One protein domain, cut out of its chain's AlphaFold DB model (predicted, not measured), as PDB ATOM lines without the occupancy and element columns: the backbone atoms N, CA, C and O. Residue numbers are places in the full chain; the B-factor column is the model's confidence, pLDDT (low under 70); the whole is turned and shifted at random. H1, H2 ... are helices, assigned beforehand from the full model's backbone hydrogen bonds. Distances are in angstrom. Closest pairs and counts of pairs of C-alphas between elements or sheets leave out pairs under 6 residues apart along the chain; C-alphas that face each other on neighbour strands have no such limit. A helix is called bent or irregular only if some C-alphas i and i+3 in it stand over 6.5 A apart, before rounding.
ATOM      1  N   SER A 251     -66.725 -34.445 -30.364       59.16
ATOM      2  CA  SER A 251     -67.496 -33.252 -29.972       59.16
ATOM      3  C   SER A 251     -68.213 -33.353 -28.612       59.16
ATOM      4  O   SER A 251     -69.044 -32.502 -28.300       59.16
ATOM      5  N   SER A 252     -67.912 -34.357 -27.780       61.47
ATOM      6  CA  SER A 252     -68.433 -34.421 -26.407       61.47
ATOM      7  C   SER A 252     -67.792 -33.331 -25.526       61.47
ATOM      8  O   SER A 252     -66.604 -33.427 -25.220       61.47
ATOM      9  N   PRO A 253     -68.542 -32.328 -25.023       60.56
ATOM     10  CA  PRO A 253     -67.970 -31.153 -24.344       60.56
ATOM     11  C   PRO A 253     -67.327 -31.451 -22.977       60.56
ATOM     12  O   PRO A 253     -66.826 -30.546 -22.315       60.56
ATOM     13  N   LYS A 254     -67.339 -32.709 -22.518       63.94
ATOM     14  CA  LYS A 254     -66.669 -33.133 -21.280       63.94
ATOM     15  C   LYS A 254     -65.169 -33.409 -21.458       63.94
ATOM     16  O   LYS A 254     -64.465 -33.453 -20.456       63.94
ATOM     17  N   SER A 255     -64.674 -33.581 -22.688       61.78
ATOM     18  CA  SER A 255     -63.267 -33.930 -22.962       61.78
ATOM     19  C   SER A 255     -62.341 -32.720 -23.183       61.78
ATOM     20  O   SER A 255     -61.125 -32.890 -23.284       61.78
ATOM     21  N   GLU A 256     -62.873 -31.492 -23.225       66.38
ATOM     22  CA  GLU A 256     -62.090 -30.294 -23.574       66.38
ATOM     23  C   GLU A 256     -61.136 -29.816 -22.456       66.38
ATOM     24  O   GLU A 256     -60.016 -29.389 -22.751       66.38
ATOM     25  N   ASP A 257     -61.520 -29.925 -21.175       74.62
ATOM     26  CA  ASP A 257     -60.718 -29.449 -20.026       74.62
ATOM     27  C   ASP A 257     -59.318 -30.098 -19.893       74.62
ATOM     28  O   ASP A 257     -58.330 -29.369 -19.743       74.62
ATOM     29  N   PRO A 258     -59.143 -31.435 -19.977       72.38
ATOM     30  CA  PRO A 258     -57.804 -32.021 -19.930       72.38
ATOM     31  C   PRO A 258     -56.946 -31.617 -21.139       72.38
ATOM     32  O   PRO A 258     -55.736 -31.431 -21.001       72.38
ATOM     33  N   PHE A 259     -57.549 -31.402 -22.312       73.50
ATOM     34  CA  PHE A 259     -56.814 -30.959 -23.496       73.50
ATOM     35  C   PHE A 259     -56.367 -29.495 -23.385       73.50
ATOM     36  O   PHE A 259     -55.234 -29.176 -23.754       73.50
ATOM     37  N   ALA A 260     -57.180 -28.624 -22.777       81.00
ATOM     38  CA  ALA A 260     -56.823 -27.231 -22.505       81.00
ATOM     39  C   ALA A 260     -55.537 -27.080 -21.661       81.00
ATOM     40  O   ALA A 260     -54.814 -26.098 -21.825       81.00
ATOM     41  N   LYS A 261     -55.199 -28.069 -20.819       81.25
ATOM     42  CA  LYS A 261     -53.944 -28.108 -20.036       81.25
ATOM     43  C   LYS A 261     -52.727 -28.516 -20.876       81.25
ATOM     44  O   LYS A 261     -51.627 -28.018 -20.653       81.25
ATOM     45  N   VAL A 262     -52.918 -29.387 -21.870       75.62
ATOM     46  CA  VAL A 262     -51.841 -29.907 -22.733       75.62
ATOM     47  C   VAL A 262     -51.498 -28.943 -23.877       75.62
ATOM     48  O   VAL A 262     -50.338 -28.821 -24.272       75.62
ATOM     49  N   VAL A 263     -52.480 -28.221 -24.414       77.81
ATOM     50  CA  VAL A 263     -52.300 -27.341 -25.583       77.81
ATOM     51  C   VAL A 263     -51.249 -26.221 -25.398       77.81
ATOM     52  O   VAL A 263     -50.469 -26.003 -26.335       77.81
ATOM     53  N   PRO A 264     -51.145 -25.528 -24.244       80.81
ATOM     54  CA  PRO A 264     -50.079 -24.554 -23.999       80.81
ATOM     55  C   PRO A 264     -48.676 -25.163 -24.098       80.81
ATOM     56  O   PRO A 264     -47.787 -24.554 -24.692       80.81
ATOM     57  N   LEU A 265     -48.491 -26.393 -23.599       76.38
ATOM     58  CA  LEU A 265     -47.215 -27.113 -23.648       76.38
ATOM     59  C   LEU A 265     -46.778 -27.353 -25.105       76.38
ATOM     60  O   LEU A 265     -45.651 -27.035 -25.495       76.38
ATOM     61  N   LEU A 266     -47.716 -27.812 -25.943       72.50
ATOM     62  CA  LEU A 266     -47.522 -28.059 -27.379       72.50
ATOM     63  C   LEU A 266     -47.214 -26.807 -28.208       72.50
ATOM     64  O   LEU A 266     -46.725 -26.923 -29.331       72.50
ATOM     65  N   SER A 267     -47.540 -25.626 -27.688       72.94
ATOM     66  CA  SER A 267     -47.353 -24.351 -28.388       72.94
ATOM     67  C   SER A 267     -45.926 -23.801 -28.250       72.94
ATOM     68  O   SER A 267     -45.579 -22.807 -28.889       72.94
ATOM     69  N   SER A 268     -45.082 -24.439 -27.431       73.31
ATOM     70  CA  SER A 268     -43.679 -24.064 -27.265       73.31
ATOM     71  C   SER A 268     -42.824 -24.606 -28.429       73.31
ATOM     72  O   SER A 268     -42.720 -25.805 -28.676       73.31
ATOM     73  N   ASN A 269     -42.262 -23.690 -29.224       57.25
ATOM     74  CA  ASN A 269     -41.767 -23.982 -30.579       57.25
ATOM     75  C   ASN A 269     -40.400 -24.702 -30.663       57.25
ATOM     76  O   ASN A 269     -39.920 -24.945 -31.776       57.25
ATOM     77  N   ASN A 270     -39.735 -25.039 -29.550       71.62
ATOM     78  CA  ASN A 270     -38.394 -25.633 -29.603       71.62
ATOM     79  C   ASN A 270     -38.443 -27.168 -29.663       71.62
ATOM     80  O   ASN A 270     -39.109 -27.828 -28.876       71.62
ATOM     81  N   SER A 271     -37.640 -27.784 -30.534       63.84
ATOM     82  CA  SER A 271     -37.596 -29.253 -30.656       63.84
ATOM     83  C   SER A 271     -37.081 -29.980 -29.407       63.84
ATOM     84  O   SER A 271     -37.404 -31.150 -29.222       63.84
ATOM     85  N   LYS A 272     -36.313 -29.301 -28.539       65.75
ATOM     86  CA  LYS A 272     -35.965 -29.803 -27.196       65.75
ATOM     87  C   LYS A 272     -37.200 -29.884 -26.289       65.75
ATOM     88  O   LYS A 272     -37.428 -30.927 -25.683       65.75
ATOM     89  N   GLN A 273     -38.043 -28.846 -26.324       77.38
ATOM     90  CA  GLN A 273     -39.300 -28.797 -25.575       77.38
ATOM     91  C   GLN A 273     -40.246 -29.919 -25.992       77.38
ATOM     92  O   GLN A 273     -40.943 -30.442 -25.143       77.38
ATOM     93  N   LEU A 274     -40.247 -30.384 -27.248       84.75
ATOM     94  CA  LEU A 274     -41.126 -31.498 -27.630       84.75
ATOM     95  C   LEU A 274     -40.889 -32.764 -26.783       84.75
ATOM     96  O   LEU A 274     -41.854 -33.408 -26.390       84.75
ATOM     97  N   ALA A 275     -39.638 -33.129 -26.484       89.69
ATOM     98  CA  ALA A 275     -39.363 -34.305 -25.654       89.69
ATOM     99  C   ALA A 275     -39.773 -34.081 -24.187       89.69
ATOM    100  O   ALA A 275     -40.364 -34.976 -23.588       89.69
ATOM    101  N   GLU A 276     -39.520 -32.883 -23.651       90.19
ATOM    102  CA  GLU A 276     -39.959 -32.435 -22.319       90.19
ATOM    103  C   GLU A 276     -41.494 -32.474 -22.203       90.19
ATOM    104  O   GLU A 276     -42.038 -33.097 -21.300       90.19
ATOM    105  N   VAL A 277     -42.207 -31.936 -23.193       88.81
ATOM    106  CA  VAL A 277     -43.673 -31.914 -23.265       88.81
ATOM    107  C   VAL A 277     -44.258 -33.324 -23.382       88.81
ATOM    108  O   VAL A 277     -45.244 -33.627 -22.718       88.81
ATOM    109  N   LEU A 278     -43.660 -34.221 -24.176       91.12
ATOM    110  CA  LEU A 278     -44.090 -35.628 -24.231       91.12
ATOM    111  C   LEU A 278     -43.833 -36.364 -22.901       91.12
ATOM    112  O   LEU A 278     -44.619 -37.241 -22.539       91.12
ATOM    113  N   ILE A 279     -42.767 -36.004 -22.178       91.50
ATOM    114  CA  ILE A 279     -42.476 -36.472 -20.814       91.50
ATOM    115  C   ILE A 279     -43.537 -35.961 -19.834       91.50
ATOM    116  O   ILE A 279     -44.117 -36.769 -19.113       91.50
ATOM    117  N   ASP A 280     -43.863 -34.670 -19.842       89.94
ATOM    118  CA  ASP A 280     -44.863 -34.077 -18.946       89.94
ATOM    119  C   ASP A 280     -46.272 -34.614 -19.213       89.94
ATOM    120  O   ASP A 280     -47.043 -34.845 -18.281       89.94
ATOM    121  N   ILE A 281     -46.603 -34.880 -20.479       89.00
ATOM    122  CA  ILE A 281     -47.832 -35.574 -20.878       89.00
ATOM    123  C   ILE A 281     -47.838 -37.008 -20.318       89.00
ATOM    124  O   ILE A 281     -48.809 -37.414 -19.686       89.00
ATOM    125  N   LEU A 282     -46.748 -37.771 -20.468       90.50
ATOM    126  CA  LEU A 282     -46.651 -39.133 -19.918       90.50
ATOM    127  C   LEU A 282     -46.556 -39.199 -18.390       90.50
ATOM    128  O   LEU A 282     -46.885 -40.240 -17.834       90.50
ATOM    129  N   ARG A 283     -46.124 -38.129 -17.713       89.44
ATOM    130  CA  ARG A 283     -46.139 -38.013 -16.243       89.44
ATOM    131  C   ARG A 283     -47.529 -37.691 -15.697       89.44
ATOM    132  O   ARG A 283     -47.843 -38.107 -14.587       89.44
ATOM    133  N   GLN A 284     -48.350 -36.970 -16.462       86.44
ATOM    134  CA  GLN A 284     -49.757 -36.725 -16.126       86.44
ATOM    135  C   GLN A 284     -50.617 -37.987 -16.278       86.44
ATOM    136  O   GLN A 284     -51.608 -38.127 -15.569       86.44
ATOM    137  N   PHE A 285     -50.226 -38.918 -17.153       82.88
ATOM    138  CA  PHE A 285     -50.890 -40.210 -17.283       82.88
ATOM    139  C   PHE A 285     -50.319 -41.252 -16.300       82.88
ATOM    140  O   PHE A 285     -49.113 -41.510 -16.304       82.88
ATOM    141  N   PRO A 286     -51.151 -41.925 -15.487       72.38
ATOM    142  CA  PRO A 286     -50.701 -43.017 -14.638       72.38
ATOM    143  C   PRO A 286     -50.187 -44.204 -15.478       72.38
ATOM    144  O   PRO A 286     -50.541 -44.372 -16.651       72.38
ATOM    145  N   PRO A 287     -49.389 -45.113 -14.885       77.06
ATOM    146  CA  PRO A 287     -48.754 -46.231 -15.593       77.06
ATOM    147  C   PRO A 287     -49.725 -47.329 -16.091       77.06
ATOM    148  O   PRO A 287     -49.283 -48.420 -16.442       77.06
ATOM    149  N   GLN A 288     -51.034 -47.063 -16.133       83.06
ATOM    150  CA  GLN A 288     -52.089 -48.038 -16.422       83.06
ATOM    151  C   GLN A 288     -52.146 -48.502 -17.883       83.06
ATOM    152  O   GLN A 288     -52.523 -49.647 -18.126       83.06
ATOM    153  N   VAL A 289     -51.794 -47.636 -18.843       88.00
ATOM    154  CA  VAL A 289     -51.732 -48.011 -20.266       88.00
ATOM    155  C   VAL A 289     -50.521 -48.916 -20.471       88.00
ATOM    156  O   VAL A 289     -49.377 -48.471 -20.292       88.00
ATOM    157  N   SER A 290     -50.752 -50.173 -20.849       91.94
ATOM    158  CA  SER A 290     -49.671 -51.120 -21.114       91.94
ATOM    159  C   SER A 290     -48.849 -50.689 -22.331       91.94
ATOM    160  O   SER A 290     -49.311 -49.966 -23.216       91.94
ATOM    161  N   LEU A 291     -47.603 -51.156 -22.403       94.50
ATOM    162  CA  LEU A 291     -46.739 -50.857 -23.544       94.50
ATOM    163  C   LEU A 291     -47.296 -51.416 -24.871       94.50
ATOM    164  O   LEU A 291     -47.068 -50.827 -25.923       94.50
ATOM    165  N   ASP A 292     -48.045 -52.519 -24.816       93.50
ATOM    166  CA  ASP A 292     -48.716 -53.117 -25.971       93.50
ATOM    167  C   ASP A 292     -49.866 -52.242 -26.494       93.50
ATOM    168  O   ASP A 292     -49.933 -51.964 -27.693       93.50
ATOM    169  N   GLU A 293     -50.748 -51.769 -25.608       92.00
ATOM    170  CA  GLU A 293     -51.843 -50.848 -25.957       92.00
ATOM    171  C   GLU A 293     -51.295 -49.517 -26.482       92.00
ATOM    172  O   GLU A 293     -51.747 -49.021 -27.511       92.00
ATOM    173  N   PHE A 294     -50.258 -48.979 -25.832       93.50
ATOM    174  CA  PHE A 294     -49.578 -47.761 -26.270       93.50
ATOM    175  C   PHE A 294     -48.922 -47.930 -27.649       93.50
ATOM    176  O   PHE A 294     -49.004 -47.037 -28.491       93.50
ATOM    177  N   TYR A 295     -48.300 -49.083 -27.922       94.44
ATOM    178  CA  TYR A 295     -47.725 -49.368 -29.238       94.44
ATOM    179  C   TYR A 295     -48.802 -49.457 -30.326       94.44
ATOM    180  O   TYR A 295     -48.631 -48.856 -31.389       94.44
ATOM    181  N   LYS A 296     -49.922 -50.145 -30.058       93.06
ATOM    182  CA  LYS A 296     -51.079 -50.160 -30.966       93.06
ATOM    183  C   LYS A 296     -51.573 -48.739 -31.229       93.06
ATOM    184  O   LYS A 296     -51.601 -48.328 -32.374       93.06
ATOM    185  N   LEU A 297     -51.842 -47.947 -30.195       92.31
ATOM    186  CA  LEU A 297     -52.287 -46.556 -30.329       92.31
ATOM    187  C   LEU A 297     -51.347 -45.692 -31.212       92.31
ATOM    188  O   LEU A 297     -51.801 -44.906 -32.052       92.31
ATOM    189  N   LEU A 298     -50.026 -45.870 -31.085       92.94
ATOM    190  CA  LEU A 298     -49.038 -45.134 -31.883       92.94
ATOM    191  C   LEU A 298     -48.972 -45.528 -33.370       92.94
ATOM    192  O   LEU A 298     -48.600 -44.670 -34.177       92.94
ATOM    193  N   TYR A 299     -49.319 -46.764 -33.749       92.38
ATOM    194  CA  TYR A 299     -49.109 -47.282 -35.118       92.38
ATOM    195  C   TYR A 299     -50.351 -47.897 -35.793       92.38
ATOM    196  O   TYR A 299     -50.320 -48.130 -36.999       92.38
ATOM    197  N   ASP A 300     -51.437 -48.108 -35.054       90.88
ATOM    198  CA  ASP A 300     -52.719 -48.659 -35.493       90.88
ATOM    199  C   ASP A 300     -53.875 -47.792 -34.978       90.88
ATOM    200  O   ASP A 300     -54.372 -47.944 -33.862       90.88
ATOM    201  N   GLU A 301     -54.310 -46.847 -35.808       84.81
ATOM    202  CA  GLU A 301     -55.439 -45.970 -35.485       84.81
ATOM    203  C   GLU A 301     -56.770 -46.736 -35.374       84.81
ATOM    204  O   GLU A 301     -57.674 -46.276 -34.683       84.81
ATOM    205  N   ARG A 302     -56.893 -47.905 -36.025       85.06
ATOM    206  CA  ARG A 302     -58.155 -48.653 -36.132       85.06
ATOM    207  C   ARG A 302     -58.336 -49.630 -34.979       85.06
ATOM    208  O   ARG A 302     -59.290 -49.481 -34.218       85.06
ATOM    209  N   ALA A 303     -57.388 -50.549 -34.781       81.56
ATOM    210  CA  ALA A 303     -57.491 -51.547 -33.712       81.56
ATOM    211  C   ALA A 303     -57.505 -50.900 -32.319       81.56
ATOM    212  O   ALA A 303     -58.062 -51.451 -31.369       81.56
ATOM    213  N   CYS A 304     -56.906 -49.712 -32.187       77.56
ATOM    214  CA  CYS A 304     -56.996 -48.895 -30.985       77.56
ATOM    215  C   CYS A 304     -58.447 -48.512 -30.643       77.56
ATOM    216  O   CYS A 304     -58.849 -48.625 -29.488       77.56
ATOM    217  N   PHE A 305     -59.236 -48.084 -31.631       74.62
ATOM    218  CA  PHE A 305     -60.627 -47.676 -31.429       74.62
ATOM    219  C   PHE A 305     -61.566 -48.876 -31.251       74.62
ATOM    220  O   PHE A 305     -62.463 -48.837 -30.408       74.62
ATOM    221  N   GLU A 306     -61.325 -49.964 -31.985       82.25
ATOM    222  CA  GLU A 306     -62.026 -51.243 -31.799       82.25
ATOM    223  C   GLU A 306     -61.845 -51.752 -30.360       82.25
ATOM    224  O   GLU A 306     -62.828 -52.068 -29.699       82.25
ATOM    225  N   SER A 307     -60.620 -51.678 -29.816       75.00
ATOM    226  CA  SER A 307     -60.326 -52.059 -28.422       75.00
ATOM    227  C   SER A 307     -61.112 -51.238 -27.386       75.00
ATOM    228  O   SER A 307     -61.520 -51.782 -26.365       75.00
ATOM    229  N   ILE A 308     -61.333 -49.937 -27.621       71.62
ATOM    230  CA  ILE A 308     -62.166 -49.095 -26.741       71.62
ATOM    231  C   ILE A 308     -63.639 -49.507 -26.884       71.62
ATOM    232  O   ILE A 308     -64.332 -49.712 -25.887       71.62
ATOM    233  N   SER A 309     -64.101 -49.665 -28.126       72.50
ATOM    234  CA  SER A 309     -65.500 -49.946 -28.463       72.50
ATOM    235  C   SER A 309     -65.973 -51.302 -27.936       72.50
ATOM    236  O   SER A 309     -67.053 -51.388 -27.362       72.50
ATOM    237  N   GLU A 310     -65.153 -52.350 -28.049       71.12
ATOM    238  CA  GLU A 310     -65.476 -53.696 -27.550       71.12
ATOM    239  C   GLU A 310     -65.636 -53.755 -26.021       71.12
ATOM    240  O   GLU A 310     -66.345 -54.622 -25.511       71.12
ATOM    241  N   THR A 311     -65.033 -52.820 -25.271       64.12
ATOM    242  CA  THR A 311     -65.245 -52.737 -23.813       64.12
ATOM    243  C   THR A 311     -66.596 -52.129 -23.426       64.12
ATOM    244  O   THR A 311     -67.025 -52.293 -22.283       64.12
ATOM    245  N   GLN A 312     -67.315 -51.500 -24.364       61.66
ATOM    246  CA  GLN A 312     -68.715 -51.108 -24.185       61.66
ATOM    247  C   GLN A 312     -69.634 -52.284 -24.545       61.66
ATOM    248  O   GLN A 312     -70.259 -52.327 -25.604       61.66
ATOM    249  N   THR A 322     -61.869 -49.826 -15.357       52.62
ATOM    250  CA  THR A 322     -61.950 -48.683 -14.431       52.62
ATOM    251  C   THR A 322     -61.963 -47.367 -15.215       52.62
ATOM    252  O   THR A 322     -60.967 -47.069 -15.868       52.62
ATOM    253  N   GLY A 323     -63.072 -46.609 -15.187       55.91
ATOM    254  CA  GLY A 323     -63.392 -45.590 -16.211       55.91
ATOM    255  C   GLY A 323     -62.340 -44.494 -16.439       55.91
ATOM    256  O   GLY A 323     -62.283 -43.898 -17.508       55.91
ATOM    257  N   MET A 324     -61.433 -44.303 -15.482       55.66
ATOM    258  CA  MET A 324     -60.232 -43.472 -15.626       55.66
ATOM    259  C   MET A 324     -59.340 -43.888 -16.811       55.66
ATOM    260  O   MET A 324     -58.728 -43.035 -17.446       55.66
ATOM    261  N   LYS A 325     -59.302 -45.182 -17.174       67.12
ATOM    262  CA  LYS A 325     -58.491 -45.676 -18.298       67.12
ATOM    263  C   LYS A 325     -58.926 -45.124 -19.655       67.12
ATOM    264  O   LYS A 325     -58.074 -44.985 -20.527       67.12
ATOM    265  N   SER A 326     -60.218 -44.858 -19.865       74.94
ATOM    266  CA  SER A 326     -60.708 -44.386 -21.165       74.94
ATOM    267  C   SER A 326     -60.405 -42.910 -21.399       74.94
ATOM    268  O   SER A 326     -59.936 -42.584 -22.480       74.94
ATOM    269  N   GLU A 327     -60.588 -42.038 -20.403       80.25
ATOM    270  CA  GLU A 327     -60.396 -40.583 -20.561       80.25
ATOM    271  C   GLU A 327     -58.932 -40.225 -20.876       80.25
ATOM    272  O   GLU A 327     -58.637 -39.423 -21.762       80.25
ATOM    273  N   GLU A 328     -57.989 -40.872 -20.189       81.56
ATOM    274  CA  GLU A 328     -56.548 -40.677 -20.380       81.56
ATOM    275  C   GLU A 328     -56.075 -41.181 -21.752       81.56
ATOM    276  O   GLU A 328     -55.306 -40.524 -22.461       81.56
ATOM    277  N   PHE A 329     -56.562 -42.358 -22.144       84.12
ATOM    278  CA  PHE A 329     -56.247 -42.987 -23.420       84.12
ATOM    279  C   PHE A 329     -56.892 -42.235 -24.596       84.12
ATOM    280  O   PHE A 329     -56.265 -42.081 -25.645       84.12
ATOM    281  N   GLU A 330     -58.094 -41.687 -24.399       85.69
ATOM    282  CA  GLU A 330     -58.769 -40.782 -25.327       85.69
ATOM    283  C   GLU A 330     -57.989 -39.473 -25.495       85.69
ATOM    284  O   GLU A 330     -57.717 -39.081 -26.630       85.69
ATOM    285  N   LEU A 331     -57.526 -38.837 -24.411       85.81
ATOM    286  CA  LEU A 331     -56.698 -37.627 -24.494       85.81
ATOM    287  C   LEU A 331     -55.413 -37.870 -25.302       85.81
ATOM    288  O   LEU A 331     -55.044 -37.070 -26.170       85.81
ATOM    289  N   LEU A 332     -54.747 -38.999 -25.050       89.50
ATOM    290  CA  LEU A 332     -53.556 -39.422 -25.781       89.50
ATOM    291  C   LEU A 332     -53.861 -39.732 -27.261       89.50
ATOM    292  O   LEU A 332     -53.075 -39.379 -28.143       89.50
ATOM    293  N   TYR A 333     -55.015 -40.333 -27.559       89.81
ATOM    294  CA  TYR A 333     -55.493 -40.552 -28.926       89.81
ATOM    295  C   TYR A 333     -55.802 -39.241 -29.659       89.81
ATOM    296  O   TYR A 333     -55.337 -39.055 -30.785       89.81
ATOM    297  N   LEU A 334     -56.505 -38.301 -29.026       87.38
ATOM    298  CA  LEU A 334     -56.808 -36.979 -29.586       87.38
ATOM    299  C   LEU A 334     -55.528 -36.195 -29.894       87.38
ATOM    300  O   LEU A 334     -55.394 -35.618 -30.978       87.38
ATOM    301  N   LEU A 335     -54.550 -36.248 -28.987       88.19
ATOM    302  CA  LEU A 335     -53.214 -35.692 -29.179       88.19
ATOM    303  C   LEU A 335     -52.517 -36.288 -30.419       88.19
ATOM    304  O   LEU A 335     -51.987 -35.557 -31.260       88.19
ATOM    305  N   LEU A 336     -52.550 -37.612 -30.578       89.69
ATOM    306  CA  LEU A 336     -51.950 -38.305 -31.721       89.69
ATOM    307  C   LEU A 336     -52.691 -38.023 -33.038       89.69
ATOM    308  O   LEU A 336     -52.040 -37.724 -34.045       89.69
ATOM    309  N   LYS A 337     -54.033 -38.020 -33.031       87.88
ATOM    310  CA  LYS A 337     -54.888 -37.618 -34.168       87.88
ATOM    311  C   LYS A 337     -54.535 -36.191 -34.611       87.88
ATOM    312  O   LYS A 337     -54.375 -35.941 -35.812       87.88
ATOM    313  N   ARG A 338     -54.305 -35.275 -33.657       84.50
ATOM    314  CA  ARG A 338     -53.882 -33.886 -33.910       84.50
ATOM    315  C   ARG A 338     -52.500 -33.794 -34.564       84.50
ATOM    316  O   ARG A 338     -52.351 -33.041 -35.527       84.50
ATOM    317  N   PHE A 339     -51.517 -34.572 -34.104       84.56
ATOM    318  CA  PHE A 339     -50.186 -34.622 -34.728       84.56
ATOM    319  C   PHE A 339     -50.199 -35.243 -36.133       84.56
ATOM    320  O   PHE A 339     -49.454 -34.785 -37.002       84.56
ATOM    321  N   ARG A 340     -51.045 -36.253 -36.383       87.19
ATOM    322  CA  ARG A 340     -51.197 -36.884 -37.710       87.19
ATOM    323  C   ARG A 340     -51.941 -35.994 -38.714       87.19
ATOM    324  O   ARG A 340     -51.601 -36.005 -39.896       87.19
ATOM    325  N   THR A 341     -52.935 -35.213 -38.274       85.25
ATOM    326  CA  THR A 341     -53.838 -34.446 -39.165       85.25
ATOM    327  C   THR A 341     -53.869 -32.921 -38.920       85.25
ATOM    328  O   THR A 341     -54.945 -32.315 -38.915       85.25
ATOM    329  N   PRO A 342     -52.712 -32.228 -38.824       73.44
ATOM    330  CA  PRO A 342     -52.646 -30.827 -38.385       73.44
ATOM    331  C   PRO A 342     -53.466 -29.852 -39.249       73.44
ATOM    332  O   PRO A 342     -53.951 -28.843 -38.746       73.44
ATOM    333  N   ASN A 343     -53.655 -30.153 -40.541       71.50
ATOM    334  CA  ASN A 343     -54.403 -29.294 -41.465       71.50
ATOM    335  C   ASN A 343     -55.935 -29.375 -41.302       71.50
ATOM    336  O   ASN A 343     -56.614 -28.460 -41.756       71.50
ATOM    337  N   LYS A 344     -56.494 -30.457 -40.733       69.88
ATOM    338  CA  LYS A 344     -57.958 -30.657 -40.658       69.88
ATOM    339  C   LYS A 344     -58.557 -30.127 -39.356       69.88
ATOM    340  O   LYS A 344     -59.622 -29.528 -39.364       69.88
ATOM    341  N   THR A 345     -57.858 -30.310 -38.239       62.22
ATOM    342  CA  THR A 345     -58.390 -30.020 -36.895       62.22
ATOM    343  C   THR A 345     -58.192 -28.559 -36.455       62.22
ATOM    344  O   THR A 345     -58.540 -28.194 -35.332       62.22
ATOM    345  N   MET A 346     -57.595 -27.707 -37.299       55.47
ATOM    346  CA  MET A 346     -57.044 -26.406 -36.886       55.47
ATOM    347  C   MET A 346     -58.081 -25.421 -36.311       55.47
ATOM    348  O   MET A 346     -57.704 -24.544 -35.542       55.47
ATOM    349  N   HIS A 347     -59.368 -25.599 -36.617       61.72
ATOM    350  CA  HIS A 347     -60.463 -24.724 -36.180       61.72
ATOM    351  C   HIS A 347     -60.950 -24.942 -34.735       61.72
ATOM    352  O   HIS A 347     -61.653 -24.087 -34.210       61.72
ATOM    353  N   PHE A 348     -60.582 -26.049 -34.082       58.25
ATOM    354  CA  PHE A 348     -61.216 -26.490 -32.825       58.25
ATOM    355  C   PHE A 348     -60.639 -25.909 -31.522       58.25
ATOM    356  O   PHE A 348     -61.071 -26.310 -30.453       58.25
ATOM    357  N   ILE A 349     -59.663 -24.994 -31.568       60.81
ATOM    358  CA  ILE A 349     -59.121 -24.372 -30.344       60.81
ATOM    359  C   ILE A 349     -59.111 -22.849 -30.506       60.81
ATOM    360  O   ILE A 349     -58.198 -22.308 -31.141       60.81
ATOM    361  N   PRO A 350     -60.102 -22.133 -29.946       55.50
ATOM    362  CA  PRO A 350     -60.081 -20.678 -29.892       55.50
ATOM    363  C   PRO A 350     -58.812 -20.168 -29.189       55.50
ATOM    364  O   PRO A 350     -58.432 -20.655 -28.129       55.50
ATOM    365  N   GLY A 351     -58.142 -19.180 -29.785       62.69
ATOM    366  CA  GLY A 351     -57.001 -18.481 -29.177       62.69
ATOM    367  C   GLY A 351     -55.614 -19.104 -29.380       62.69
ATOM    368  O   GLY A 351     -54.629 -18.380 -29.262       62.69
ATOM    369  N   VAL A 352     -55.494 -20.385 -29.754       60.19
ATOM    370  CA  VAL A 352     -54.177 -21.028 -29.945       60.19
ATOM    371  C   VAL A 352     -53.820 -21.127 -31.423       60.19
ATOM    372  O   VAL A 352     -54.080 -22.122 -32.107       60.19
ATOM    373  N   THR A 353     -53.170 -20.077 -31.923       57.50
ATOM    374  CA  THR A 353     -52.566 -20.064 -33.257       57.50
ATOM    375  C   THR A 353     -51.292 -20.904 -33.268       57.50
ATOM    376  O   THR A 353     -50.175 -20.387 -33.254       57.50
ATOM    377  N   PHE A 354     -51.452 -22.225 -33.389       62.09
ATOM    378  CA  PHE A 354     -50.374 -23.067 -33.902       62.09
ATOM    379  C   PHE A 354     -49.874 -22.428 -35.201       62.09
ATOM    380  O   PHE A 354     -50.623 -22.308 -36.176       62.09
ATOM    381  N   GLN A 355     -48.622 -21.967 -35.208       60.38
ATOM    382  CA  GLN A 355     -48.001 -21.447 -36.421       60.38
ATOM    383  C   GLN A 355     -48.128 -22.516 -37.518       60.38
ATOM    384  O   GLN A 355     -48.158 -23.710 -37.224       60.38
ATOM    385  N   LYS A 356     -48.204 -22.123 -38.798       61.72
ATOM    386  CA  LYS A 356     -48.390 -23.060 -39.933       61.72
ATOM    387  C   LYS A 356     -47.162 -23.955 -40.213       61.72
ATOM    388  O   LYS A 356     -46.910 -24.326 -41.360       61.72
ATOM    389  N   SER A 357     -46.404 -24.330 -39.183       58.88
ATOM    390  CA  SER A 357     -45.403 -25.390 -39.181       58.88
ATOM    391  C   SER A 357     -46.088 -26.739 -39.416       58.88
ATOM    392  O   SER A 357     -46.274 -27.554 -38.516       58.88
ATOM    393  N   ARG A 358     -46.446 -26.996 -40.681       65.44
ATOM    394  CA  ARG A 358     -46.812 -28.330 -41.160       65.44
ATOM    395  C   ARG A 358     -45.706 -29.294 -40.736       65.44
ATOM    396  O   ARG A 358     -44.617 -29.281 -41.313       65.44
ATOM    397  N   LEU A 359     -45.977 -30.110 -39.718       75.38
ATOM    398  CA  LEU A 359     -45.114 -31.227 -39.371       75.38
ATOM    399  C   LEU A 359     -45.049 -32.118 -40.611       75.38
ATOM    400  O   LEU A 359     -46.066 -32.630 -41.077       75.38
ATOM    401  N   SER A 360     -43.860 -32.246 -41.194       84.62
ATOM    402  CA  SER A 360     -43.639 -33.203 -42.268       84.62
ATOM    403  C   SER A 360     -43.916 -34.609 -41.737       84.62
ATOM    404  O   SER A 360     -43.698 -34.879 -40.557       84.62
ATOM    405  N   SER A 361     -44.339 -35.533 -42.603       82.38
ATOM    406  CA  SER A 361     -44.549 -36.937 -42.206       82.38
ATOM    407  C   SER A 361     -43.313 -37.529 -41.499       82.38
ATOM    408  O   SER A 361     -43.449 -38.257 -40.519       82.38
ATOM    409  N   SER A 362     -42.103 -37.114 -41.898       82.12
ATOM    410  CA  SER A 362     -40.854 -37.441 -41.198       82.12
ATOM    411  C   SER A 362     -40.808 -36.968 -39.739       82.12
ATOM    412  O   SER A 362     -40.416 -37.751 -38.879       82.12
ATOM    413  N   LYS A 363     -41.255 -35.739 -39.437       86.62
ATOM    414  CA  LYS A 363     -41.329 -35.203 -38.065       86.62
ATOM    415  C   LYS A 363     -42.405 -35.897 -37.231       86.62
ATOM    416  O   LYS A 363     -42.193 -36.114 -36.046       86.62
ATOM    417  N   VAL A 364     -43.537 -36.272 -37.836       88.00
ATOM    418  CA  VAL A 364     -44.573 -37.057 -37.140       88.00
ATOM    419  C   VAL A 364     -44.026 -38.437 -36.766       88.00
ATOM    420  O   VAL A 364     -44.159 -38.853 -35.623       88.00
ATOM    421  N   ASN A 365     -43.322 -39.117 -37.675       89.00
ATOM    422  CA  ASN A 365     -42.683 -40.401 -37.371       89.00
ATOM    423  C   ASN A 365     -41.599 -40.275 -36.285       89.00
ATOM    424  O   ASN A 365     -41.548 -41.097 -35.374       89.00
ATOM    425  N   GLU A 366     -40.770 -39.231 -36.338       90.88
ATOM    426  CA  GLU A 366     -39.772 -38.916 -35.304       90.88
ATOM    427  C   GLU A 366     -40.418 -38.655 -33.929       90.88
ATOM    428  O   GLU A 366     -39.913 -39.129 -32.907       90.88
ATOM    429  N   LEU A 367     -41.571 -37.981 -33.902       91.44
ATOM    430  CA  LEU A 367     -42.383 -37.764 -32.704       91.44
ATOM    431  C   LEU A 367     -42.933 -39.087 -32.151       91.44
ATOM    432  O   LEU A 367     -42.723 -39.371 -30.974       91.44
ATOM    433  N   LEU A 368     -43.554 -39.935 -32.980       93.06
ATOM    434  CA  LEU A 368     -44.088 -41.245 -32.560       93.06
ATOM    435  C   LEU A 368     -42.988 -42.168 -32.000       93.06
ATOM    436  O   LEU A 368     -43.201 -42.871 -31.012       93.06
ATOM    437  N   GLN A 369     -41.792 -42.144 -32.594       93.69
ATOM    438  CA  GLN A 369     -40.625 -42.891 -32.105       93.69
ATOM    439  C   GLN A 369     -40.107 -42.355 -30.769       93.69
ATOM    440  O   GLN A 369     -39.791 -43.140 -29.875       93.69
ATOM    441  N   THR A 370     -40.044 -41.027 -30.628       94.62
ATOM    442  CA  THR A 370     -39.686 -40.347 -29.373       94.62
ATOM    443  C   THR A 370     -40.670 -40.717 -28.269       94.62
ATOM    444  O   THR A 370     -40.253 -41.110 -27.181       94.62
ATOM    445  N   PHE A 371     -41.966 -40.714 -28.574       94.56
ATOM    446  CA  PHE A 371     -43.018 -41.044 -27.618       94.56
ATOM    447  C   PHE A 371     -42.953 -42.509 -27.162       94.56
ATOM    448  O   PHE A 371     -43.018 -42.791 -25.966       94.56
ATOM    449  N   LEU A 372     -42.737 -43.442 -28.102       95.81
ATOM    450  CA  LEU A 372     -42.503 -44.856 -27.788       95.81
ATOM    451  C   LEU A 372     -41.262 -45.046 -26.907       95.81
ATOM    452  O   LEU A 372     -41.300 -45.829 -25.962       95.81
ATOM    453  N   ALA A 373     -40.170 -44.339 -27.202       96.38
ATOM    454  CA  ALA A 373     -38.939 -44.443 -26.427       96.38
ATOM    455  C   ALA A 373     -39.115 -43.953 -24.986       96.38
ATOM    456  O   ALA A 373     -38.723 -44.672 -24.068       96.38
ATOM    457  N   ILE A 374     -39.763 -42.799 -24.780       95.06
ATOM    458  CA  ILE A 374     -40.084 -42.284 -23.440       95.06
ATOM    459  C   ILE A 374     -40.954 -43.299 -22.684       95.06
ATOM    460  O   ILE A 374     -40.602 -43.693 -21.574       95.06
ATOM    461  N   LYS A 375     -42.029 -43.818 -23.302       95.25
ATOM    462  CA  LYS A 375     -42.891 -44.827 -22.658       95.25
ATOM    463  C   LYS A 375     -42.129 -46.104 -22.294       95.25
ATOM    464  O   LYS A 375     -42.366 -46.646 -21.216       95.25
ATOM    465  N   ILE A 376     -41.223 -46.591 -23.146       95.81
ATOM    466  CA  ILE A 376     -40.388 -47.764 -22.832       95.81
ATOM    467  C   ILE A 376     -39.461 -47.467 -21.649       95.81
ATOM    468  O   ILE A 376     -39.391 -48.289 -20.738       95.81
ATOM    469  N   ILE A 377     -38.795 -46.308 -21.625       94.31
ATOM    470  CA  ILE A 377     -37.940 -45.888 -20.502       94.31
ATOM    471  C   ILE A 377     -38.763 -45.858 -19.206       94.31
ATOM    472  O   ILE A 377     -38.426 -46.575 -18.271       94.31
ATOM    473  N   PHE A 378     -39.904 -45.165 -19.188       92.50
ATOM    474  CA  PHE A 378     -40.789 -45.057 -18.016       92.50
ATOM    475  C   PHE A 378     -41.342 -46.411 -17.544       92.50
ATOM    476  O   PHE A 378     -41.600 -46.605 -16.362       92.50
ATOM    477  N   SER A 379     -41.547 -47.356 -18.466       93.25
ATOM    478  CA  SER A 379     -42.057 -48.698 -18.144       93.25
ATOM    479  C   SER A 379     -40.962 -49.673 -17.688       93.25
ATOM    480  O   SER A 379     -41.282 -50.794 -17.298       93.25
ATOM    481  N   THR A 380     -39.679 -49.305 -17.795       92.12
ATOM    482  CA  THR A 380     -38.540 -50.204 -17.519       92.12
ATOM    483  C   THR A 380     -37.562 -49.667 -16.479       92.12
ATOM    484  O   THR A 380     -36.918 -50.466 -15.801       92.12
ATOM    485  N   LEU A 381     -37.461 -48.346 -16.323       90.81
ATOM    486  CA  LEU A 381     -36.683 -47.693 -15.279       90.81
ATOM    487  C   LEU A 381     -37.625 -47.206 -14.181       90.81
ATOM    488  O   LEU A 381     -38.486 -46.363 -14.410       90.81
ATOM    489  N   GLN A 382     -37.425 -47.716 -12.970       88.38
ATOM    490  CA  GLN A 382     -38.070 -47.185 -11.779       88.38
ATOM    491  C   GLN A 382     -37.106 -46.223 -11.086       88.38
ATOM    492  O   GLN A 382     -35.957 -46.577 -10.809       88.38
ATOM    493  N   LYS A 383     -37.574 -45.012 -10.771       87.19
ATOM    494  CA  LYS A 383     -36.821 -44.095  -9.915       87.19
ATOM    495  C   LYS A 383     -36.747 -44.677  -8.500       87.19
ATOM    496  O   LYS A 383     -37.771 -45.012  -7.910       87.19
ATOM    497  N   VAL A 384     -35.538 -44.776  -7.954       86.62
ATOM    498  CA  VAL A 384     -35.297 -45.200  -6.570       86.62
ATOM    499  C   VAL A 384     -35.021 -43.950  -5.739       86.62
ATOM    500  O   VAL A 384     -33.949 -43.364  -5.849       86.62
ATOM    501  N   VAL A 394     -27.844 -47.467 -13.281       89.50
ATOM    502  CA  VAL A 394     -28.071 -48.122 -14.577       89.50
ATOM    503  C   VAL A 394     -27.354 -47.336 -15.673       89.50
ATOM    504  O   VAL A 394     -27.793 -46.261 -16.069       89.50
ATOM    505  N   SER A 395     -26.254 -47.887 -16.192       91.75
ATOM    506  CA  SER A 395     -25.517 -47.272 -17.306       91.75
ATOM    507  C   SER A 395     -26.413 -47.010 -18.530       91.75
ATOM    508  O   SER A 395     -27.225 -47.856 -18.914       91.75
ATOM    509  N   GLY A 396     -26.218 -45.876 -19.216       90.56
ATOM    510  CA  GLY A 396     -27.019 -45.508 -20.396       90.56
ATOM    511  C   GLY A 396     -26.992 -46.550 -21.527       90.56
ATOM    512  O   GLY A 396     -27.990 -46.750 -22.217       90.56
ATOM    513  N   ILE A 397     -25.895 -47.306 -21.663       92.31
ATOM    514  CA  ILE A 397     -25.801 -48.418 -22.621       92.31
ATOM    515  C   ILE A 397     -26.706 -49.607 -22.247       92.31
ATOM    516  O   ILE A 397     -27.209 -50.297 -23.137       92.31
ATOM    517  N   ALA A 398     -26.961 -49.844 -20.955       94.50
ATOM    518  CA  ALA A 398     -27.931 -50.842 -20.505       94.50
ATOM    519  C   ALA A 398     -29.369 -50.388 -20.802       94.50
ATOM    520  O   ALA A 398     -30.146 -51.179 -21.344       94.50
ATOM    521  N   VAL A 399     -29.687 -49.106 -20.565       94.56
ATOM    522  CA  VAL A 399     -30.976 -48.496 -20.956       94.56
ATOM    523  C   VAL A 399     -31.204 -48.643 -22.464       94.56
ATOM    524  O   VAL A 399     -32.248 -49.137 -22.890       94.56
ATOM    525  N   TYR A 400     -30.199 -48.317 -23.285       96.12
ATOM    526  CA  TYR A 400     -30.278 -48.466 -24.740       96.12
ATOM    527  C   TYR A 400     -30.500 -49.918 -25.189       96.12
ATOM    528  O   TYR A 400     -31.334 -50.171 -26.060       96.12
ATOM    529  N   LYS A 401     -29.803 -50.890 -24.584       96.25
ATOM    530  CA  LYS A 401     -30.018 -52.318 -24.874       96.25
ATOM    531  C   LYS A 401     -31.438 -52.761 -24.509       96.25
ATOM    532  O   LYS A 401     -32.066 -53.458 -25.306       96.25
ATOM    533  N   MET A 402     -31.956 -52.339 -23.354       96.25
ATOM    534  CA  MET A 402     -33.322 -52.655 -22.923       96.25
ATOM    535  C   MET A 402     -34.369 -52.046 -23.865       96.25
ATOM    536  O   MET A 402     -35.280 -52.752 -24.307       96.25
ATOM    537  N   TYR A 403     -34.195 -50.780 -24.250       96.88
ATOM    538  CA  TYR A 403     -35.009 -50.115 -25.268       96.88
ATOM    539  C   TYR A 403     -35.002 -50.888 -26.596       96.88
ATOM    540  O   TYR A 403     -36.062 -51.270 -27.094       96.88
ATOM    541  N   TYR A 404     -33.816 -51.212 -27.122       96.81
ATOM    542  CA  TYR A 404     -33.659 -51.932 -28.388       96.81
ATOM    543  C   TYR A 404     -34.352 -53.304 -28.371       96.81
ATOM    544  O   TYR A 404     -35.126 -53.623 -29.274       96.81
ATOM    545  N   ILE A 405     -34.119 -54.108 -27.325       96.81
ATOM    546  CA  ILE A 405     -34.749 -55.430 -27.152       96.81
ATOM    547  C   ILE A 405     -36.277 -55.297 -27.069       96.81
ATOM    548  O   ILE A 405     -37.001 -56.127 -27.623       96.81
ATOM    549  N   THR A 406     -36.773 -54.253 -26.411       96.94
ATOM    550  CA  THR A 406     -38.210 -54.005 -26.254       96.94
ATOM    551  C   THR A 406     -38.865 -53.610 -27.581       96.94
ATOM    552  O   THR A 406     -39.871 -54.213 -27.957       96.94
ATOM    553  N   CYS A 407     -38.253 -52.711 -28.362       96.25
ATOM    554  CA  CYS A 407     -38.681 -52.416 -29.735       96.25
ATOM    555  C   CYS A 407     -38.710 -53.676 -30.616       96.25
ATOM    556  O   CYS A 407     -39.703 -53.925 -31.294       96.25
ATOM    557  N   GLN A 408     -37.665 -54.511 -30.565       95.38
ATOM    558  CA  GLN A 408     -37.606 -55.769 -31.322       95.38
ATOM    559  C   GLN A 408     -38.733 -56.744 -30.941       95.38
ATOM    560  O   GLN A 408     -39.302 -57.396 -31.819       95.38
ATOM    561  N   LYS A 409     -39.098 -56.835 -29.654       96.38
ATOM    562  CA  LYS A 409     -40.248 -57.638 -29.203       96.38
ATOM    563  C   LYS A 409     -41.574 -57.092 -29.742       96.38
ATOM    564  O   LYS A 409     -42.368 -57.878 -30.250       96.38
ATOM    565  N   LEU A 410     -41.789 -55.775 -29.686       95.50
ATOM    566  CA  LEU A 410     -43.006 -55.136 -30.206       95.50
ATOM    567  C   LEU A 410     -43.149 -55.332 -31.723       95.50
ATOM    568  O   LEU A 410     -44.203 -55.764 -32.181       95.50
ATOM    569  N   PHE A 411     -42.084 -55.116 -32.501       93.31
ATOM    570  CA  PHE A 411     -42.123 -55.298 -33.959       93.31
ATOM    571  C   PHE A 411     -42.421 -56.752 -34.362       93.31
ATOM    572  O   PHE A 411     -43.207 -56.983 -35.275       93.31
ATOM    573  N   ARG A 412     -41.863 -57.739 -33.645       94.25
ATOM    574  CA  ARG A 412     -42.173 -59.165 -33.868       94.25
ATOM    575  C   ARG A 412     -43.602 -59.541 -33.473       94.25
ATOM    576  O   ARG A 412     -44.162 -60.460 -34.062       94.25
ATOM    577  N   LYS A 413     -44.176 -58.868 -32.471       95.06
ATOM    578  CA  LYS A 413     -45.549 -59.103 -31.999       95.06
ATOM    579  C   LYS A 413     -46.602 -58.476 -32.921       95.06
ATOM    580  O   LYS A 413     -47.704 -59.007 -33.018       95.06
ATOM    581  N   TYR A 414     -46.251 -57.392 -33.613       94.06
ATOM    582  CA  TYR A 414     -47.157 -56.615 -34.463       94.06
ATOM    583  C   TYR A 414     -46.600 -56.408 -35.889       94.06
ATOM    584  O   TYR A 414     -46.395 -55.263 -36.306       94.06
ATOM    585  N   PRO A 415     -46.363 -57.486 -36.667       90.31
ATOM    586  CA  PRO A 415     -45.747 -57.390 -37.996       90.31
ATOM    587  C   PRO A 415     -46.561 -56.523 -38.967       90.31
ATOM    588  O   PRO A 415     -45.984 -55.657 -39.619       90.31
ATOM    589  N   ALA A 416     -47.895 -56.630 -38.951       88.81
ATOM    590  CA  ALA A 416     -48.788 -55.820 -39.789       88.81
ATOM    591  C   ALA A 416     -48.627 -54.298 -39.578       88.81
ATOM    592  O   ALA A 416     -48.859 -53.512 -40.493       88.81
ATOM    593  N   LEU A 417     -48.182 -53.865 -38.390       82.50
ATOM    594  CA  LEU A 417     -47.893 -52.454 -38.096       82.50
ATOM    595  C   LEU A 417     -46.479 -52.051 -38.531       82.50
ATOM    596  O   LEU A 417     -46.183 -50.863 -38.705       82.50
ATOM    597  N   SER A 418     -45.590 -53.030 -38.721       74.88
ATOM    598  CA  SER A 418     -44.236 -52.845 -39.245       74.88
ATOM    599  C   SER A 418     -44.210 -52.659 -40.771       74.88
ATOM    600  O   SER A 418     -43.391 -51.878 -41.259       74.88
ATOM    601  N   ASP A 419     -45.181 -53.240 -41.484       75.94
ATOM    602  CA  ASP A 419     -45.268 -53.270 -42.955       75.94
ATOM    603  C   ASP A 419     -45.706 -51.945 -43.612       75.94
ATOM    604  O   ASP A 419     -45.758 -51.838 -44.838       75.94
ATOM    605  N   HIS A 420     -46.009 -50.903 -42.827       72.94
ATOM    606  CA  HIS A 420     -46.357 -49.583 -43.364       72.94
ATOM    607  C   HIS A 420     -45.222 -49.072 -44.289       72.94
ATOM    608  O   HIS A 420     -44.094 -48.962 -43.804       72.94
ATOM    609  N   PRO A 421     -45.492 -48.707 -45.568       64.56
ATOM    610  CA  PRO A 421     -44.483 -48.499 -46.637       64.56
ATOM    611  C   PRO A 421     -43.519 -47.291 -46.512       64.56
ATOM    612  O   PRO A 421     -43.091 -46.714 -47.509       64.56
ATOM    613  N   GLY A 422     -43.153 -46.887 -45.295       67.56
ATOM    614  CA  GLY A 422     -42.018 -45.999 -45.034       67.56
ATOM    615  C   GLY A 422     -40.697 -46.769 -44.855       67.56
ATOM    616  O   GLY A 422     -40.695 -47.997 -44.790       67.56
ATOM    617  N   PRO A 423     -39.555 -46.066 -44.720       62.84
ATOM    618  CA  PRO A 423     -38.261 -46.691 -44.444       62.84
ATOM    619  C   PRO A 423     -38.259 -47.379 -43.066       62.84
ATOM    620  O   PRO A 423     -38.044 -46.750 -42.026       62.84
ATOM    621  N   THR A 424     -38.479 -48.695 -43.073       64.81
ATOM    622  CA  THR A 424     -38.584 -49.576 -41.895       64.81
ATOM    623  C   THR A 424     -37.375 -49.487 -40.958       64.81
ATOM    624  O   THR A 424     -37.531 -49.549 -39.737       64.81
ATOM    625  N   ASN A 425     -36.186 -49.255 -41.518       66.00
ATOM    626  CA  ASN A 425     -34.910 -49.212 -40.800       66.00
ATOM    627  C   ASN A 425     -34.805 -48.092 -39.747       66.00
ATOM    628  O   ASN A 425     -34.001 -48.206 -38.825       66.00
ATOM    629  N   ASN A 426     -35.621 -47.036 -39.841       81.62
ATOM    630  CA  ASN A 426     -35.485 -45.847 -38.991       81.62
ATOM    631  C   ASN A 426     -36.478 -45.800 -37.815       81.62
ATOM    632  O   ASN A 426     -36.654 -44.736 -37.237       81.62
ATOM    633  N   ARG A 427     -37.144 -46.909 -37.449       86.12
ATOM    634  CA  ARG A 427     -38.116 -46.941 -36.328       86.12
ATOM    635  C   ARG A 427     -37.492 -47.000 -34.923       86.12
ATOM    636  O   ARG A 427     -38.217 -46.854 -33.943       86.12
ATOM    637  N   ILE A 428     -36.185 -47.237 -34.814       93.44
ATOM    638  CA  ILE A 428     -35.448 -47.290 -33.541       93.44
ATOM    639  C   ILE A 428     -34.601 -46.021 -33.418       93.44
ATOM    640  O   ILE A 428     -33.824 -45.703 -34.318       93.44
ATOM    641  N   LEU A 429     -34.716 -45.307 -32.297       93.88
ATOM    642  CA  LEU A 429     -33.864 -44.153 -32.017       93.88
ATOM    643  C   LEU A 429     -32.411 -44.589 -31.822       93.88
ATOM    644  O   LEU A 429     -32.126 -45.510 -31.061       93.88
ATOM    645  N   GLY A 430     -31.476 -43.872 -32.447       94.56
ATOM    646  CA  GLY A 430     -30.048 -44.059 -32.197       94.56
ATOM    647  C   GLY A 430     -29.642 -43.672 -30.768       94.56
ATOM    648  O   GLY A 430     -30.250 -42.796 -30.148       94.56
ATOM    649  N   HIS A 431     -28.563 -44.282 -30.271       93.81
ATOM    650  CA  HIS A 431     -28.051 -44.109 -28.902       93.81
ATOM    651  C   HIS A 431     -27.904 -42.638 -28.471       93.81
ATOM    652  O   HIS A 431     -28.299 -42.272 -27.369       93.81
ATOM    653  N   SER A 432     -27.406 -41.762 -29.352       93.31
ATOM    654  CA  SER A 432     -27.226 -40.327 -29.069       93.31
ATOM    655  C   SER A 432     -28.535 -39.540 -28.912       93.31
ATOM    656  O   SER A 432     -28.544 -38.491 -28.271       93.31
ATOM    657  N   ARG A 433     -29.645 -40.023 -29.486       92.44
ATOM    658  CA  ARG A 433     -30.985 -39.447 -29.296       92.44
ATOM    659  C   ARG A 433     -31.621 -39.971 -28.014       92.44
ATOM    660  O   ARG A 433     -32.161 -39.179 -27.252       92.44
ATOM    661  N   LEU A 434     -31.487 -41.272 -27.744       93.44
ATOM    662  CA  LEU A 434     -31.987 -41.872 -26.506       93.44
ATOM    663  C   LEU A 434     -31.276 -41.304 -25.264       93.44
ATOM    664  O   LEU A 434     -31.937 -41.015 -24.274       93.44
ATOM    665  N   GLY A 435     -29.962 -41.060 -25.339       91.38
ATOM    666  CA  GLY A 435     -29.201 -40.424 -24.258       91.38
ATOM    667  C   GLY A 435     -29.740 -39.039 -23.878       91.38
ATOM    668  O   GLY A 435     -29.912 -38.760 -22.698       91.38
ATOM    669  N   LYS A 436     -30.116 -38.215 -24.868       91.75
ATOM    670  CA  LYS A 436     -30.746 -36.903 -24.625       91.75
ATOM    671  C   LYS A 436     -32.107 -37.021 -23.939       91.75
ATOM    672  O   LYS A 436     -32.412 -36.215 -23.076       91.75
ATOM    673  N   ILE A 437     -32.911 -38.026 -24.298       91.81
ATOM    674  CA  ILE A 437     -34.196 -38.294 -23.628       91.81
ATOM    675  C   ILE A 437     -33.956 -38.705 -22.167       91.81
ATOM    676  O   ILE A 437     -34.627 -38.205 -21.269       91.81
ATOM    677  N   ASN A 438     -32.959 -39.559 -21.918       87.06
ATOM    678  CA  ASN A 438     -32.611 -40.025 -20.575       87.06
ATOM    679  C   ASN A 438     -32.114 -38.885 -19.660       87.06
ATOM    680  O   ASN A 438     -32.452 -38.872 -18.480       87.06
ATOM    681  N   GLN A 439     -31.368 -37.916 -20.206       88.75
ATOM    682  CA  GLN A 439     -30.938 -36.705 -19.487       88.75
ATOM    683  C   GLN A 439     -32.115 -35.798 -19.076       88.75
ATOM    684  O   GLN A 439     -32.053 -35.170 -18.024       88.75
ATOM    685  N   ILE A 440     -33.187 -35.725 -19.878       85.12
ATOM    686  CA  ILE A 440     -34.368 -34.897 -19.568       85.12
ATOM    687  C   ILE A 440     -35.196 -35.515 -18.433       85.12
ATOM    688  O   ILE A 440     -35.661 -34.799 -17.547       85.12
ATOM    689  N   ASP A 441     -35.397 -36.836 -18.447       73.44
ATOM    690  CA  ASP A 441     -36.236 -37.499 -17.441       73.44
ATOM    691  C   ASP A 441     -35.521 -37.688 -16.092       73.44
ATOM    692  O   ASP A 441     -36.139 -37.535 -15.035       73.44
ATOM    693  N   LEU A 442     -34.208 -37.948 -16.117       71.31
ATOM    694  CA  LEU A 442     -33.362 -38.091 -14.931       71.31
ATOM    695  C   LEU A 442     -32.309 -36.969 -14.846       71.31
ATOM    696  O   LEU A 442     -31.115 -37.259 -14.926       71.31
TER     697      LEU A 442
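Overview. This is residues 251 to 312, 322 to 384 and 394 to 442 of the 456 residues of an uncharacterized protein of Metschnikowia sp. JCM 33374 (UniProt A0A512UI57). What is the main picture? H6 runs through the middle of a compact cluster of mostly crossed helices, with H2, H3, H7 and H9 packed on it. H1 folds back on H2, H4 packs on H3, and H5 is near. What is it made of? The 174 printed residues hold nine named helices, H1 to H9 in order, and no named strand: all helix, with a radius of gyration of the C-alphas of 16.2 A and spans of 45 by 39 by 39 A.

Along the chain. Where are the first helices? H1, residues 256 to 266, begins at C-alpha 256 (-62.090, -30.294, -23.574) and is only just irregular, C-alphas 261 and 264 being 6.6 A apart. H2 is 271 to 284, H3 291 to 299, H4 301 to 310. And the others? H5 is 324 to 340, H6 361 to 380 at 28.7 A, H7 396 to 413 at 25.7 A, H8 415 to 418; H9, 431 to 441, ends at C-alpha 441 (-36.236, -37.499, -17.441).

Arrangement. How do H1 and H2 stand? They form a hairpin, their closest C-alphas, Leu 265 and Val 277, 6.0 A apart. What touches H6? By closest C-alphas, H2 touches it at Leu 278 and Phe 371, 6.5 A, H3 at Leu 298 and Leu 368, 6.3 A, and H7 at Ile 376 and Tyr 403, 6.4 A; H9 only just touches it, with 3 pairs within 8 A. And the rest? H4 touches H3, closest C-alphas Cys 304 and Leu 297, 5.3 A; H5 and H8 touch no helix. Are the backbones complete? Every O i to N i+4 pair is within hydrogen-bond range in H3, H6 and H7, against 3 of 7 in H1, with 6 of 8 O i to N i+3 pairs, 8 of 10 in H2, 5 of 6 in H4, 12 of 13 in H5 and 6 of 7 in H9; H8 is too short.

Size, cuts and confidence. How large is it? The farthest C-alphas, Ser 251 and Ser 395, are 46.0 A apart. Where is it cut or linked at length? Residues 313 to 321 and 385 to 393 are not printed, with gaps of 12.1 A and 11.2 A; the links H5 to H6 and H8 to H9 are long. Where is confidence low? In 35 residues pLDDT is under 70, among them 251 to 256 and 344 to 358.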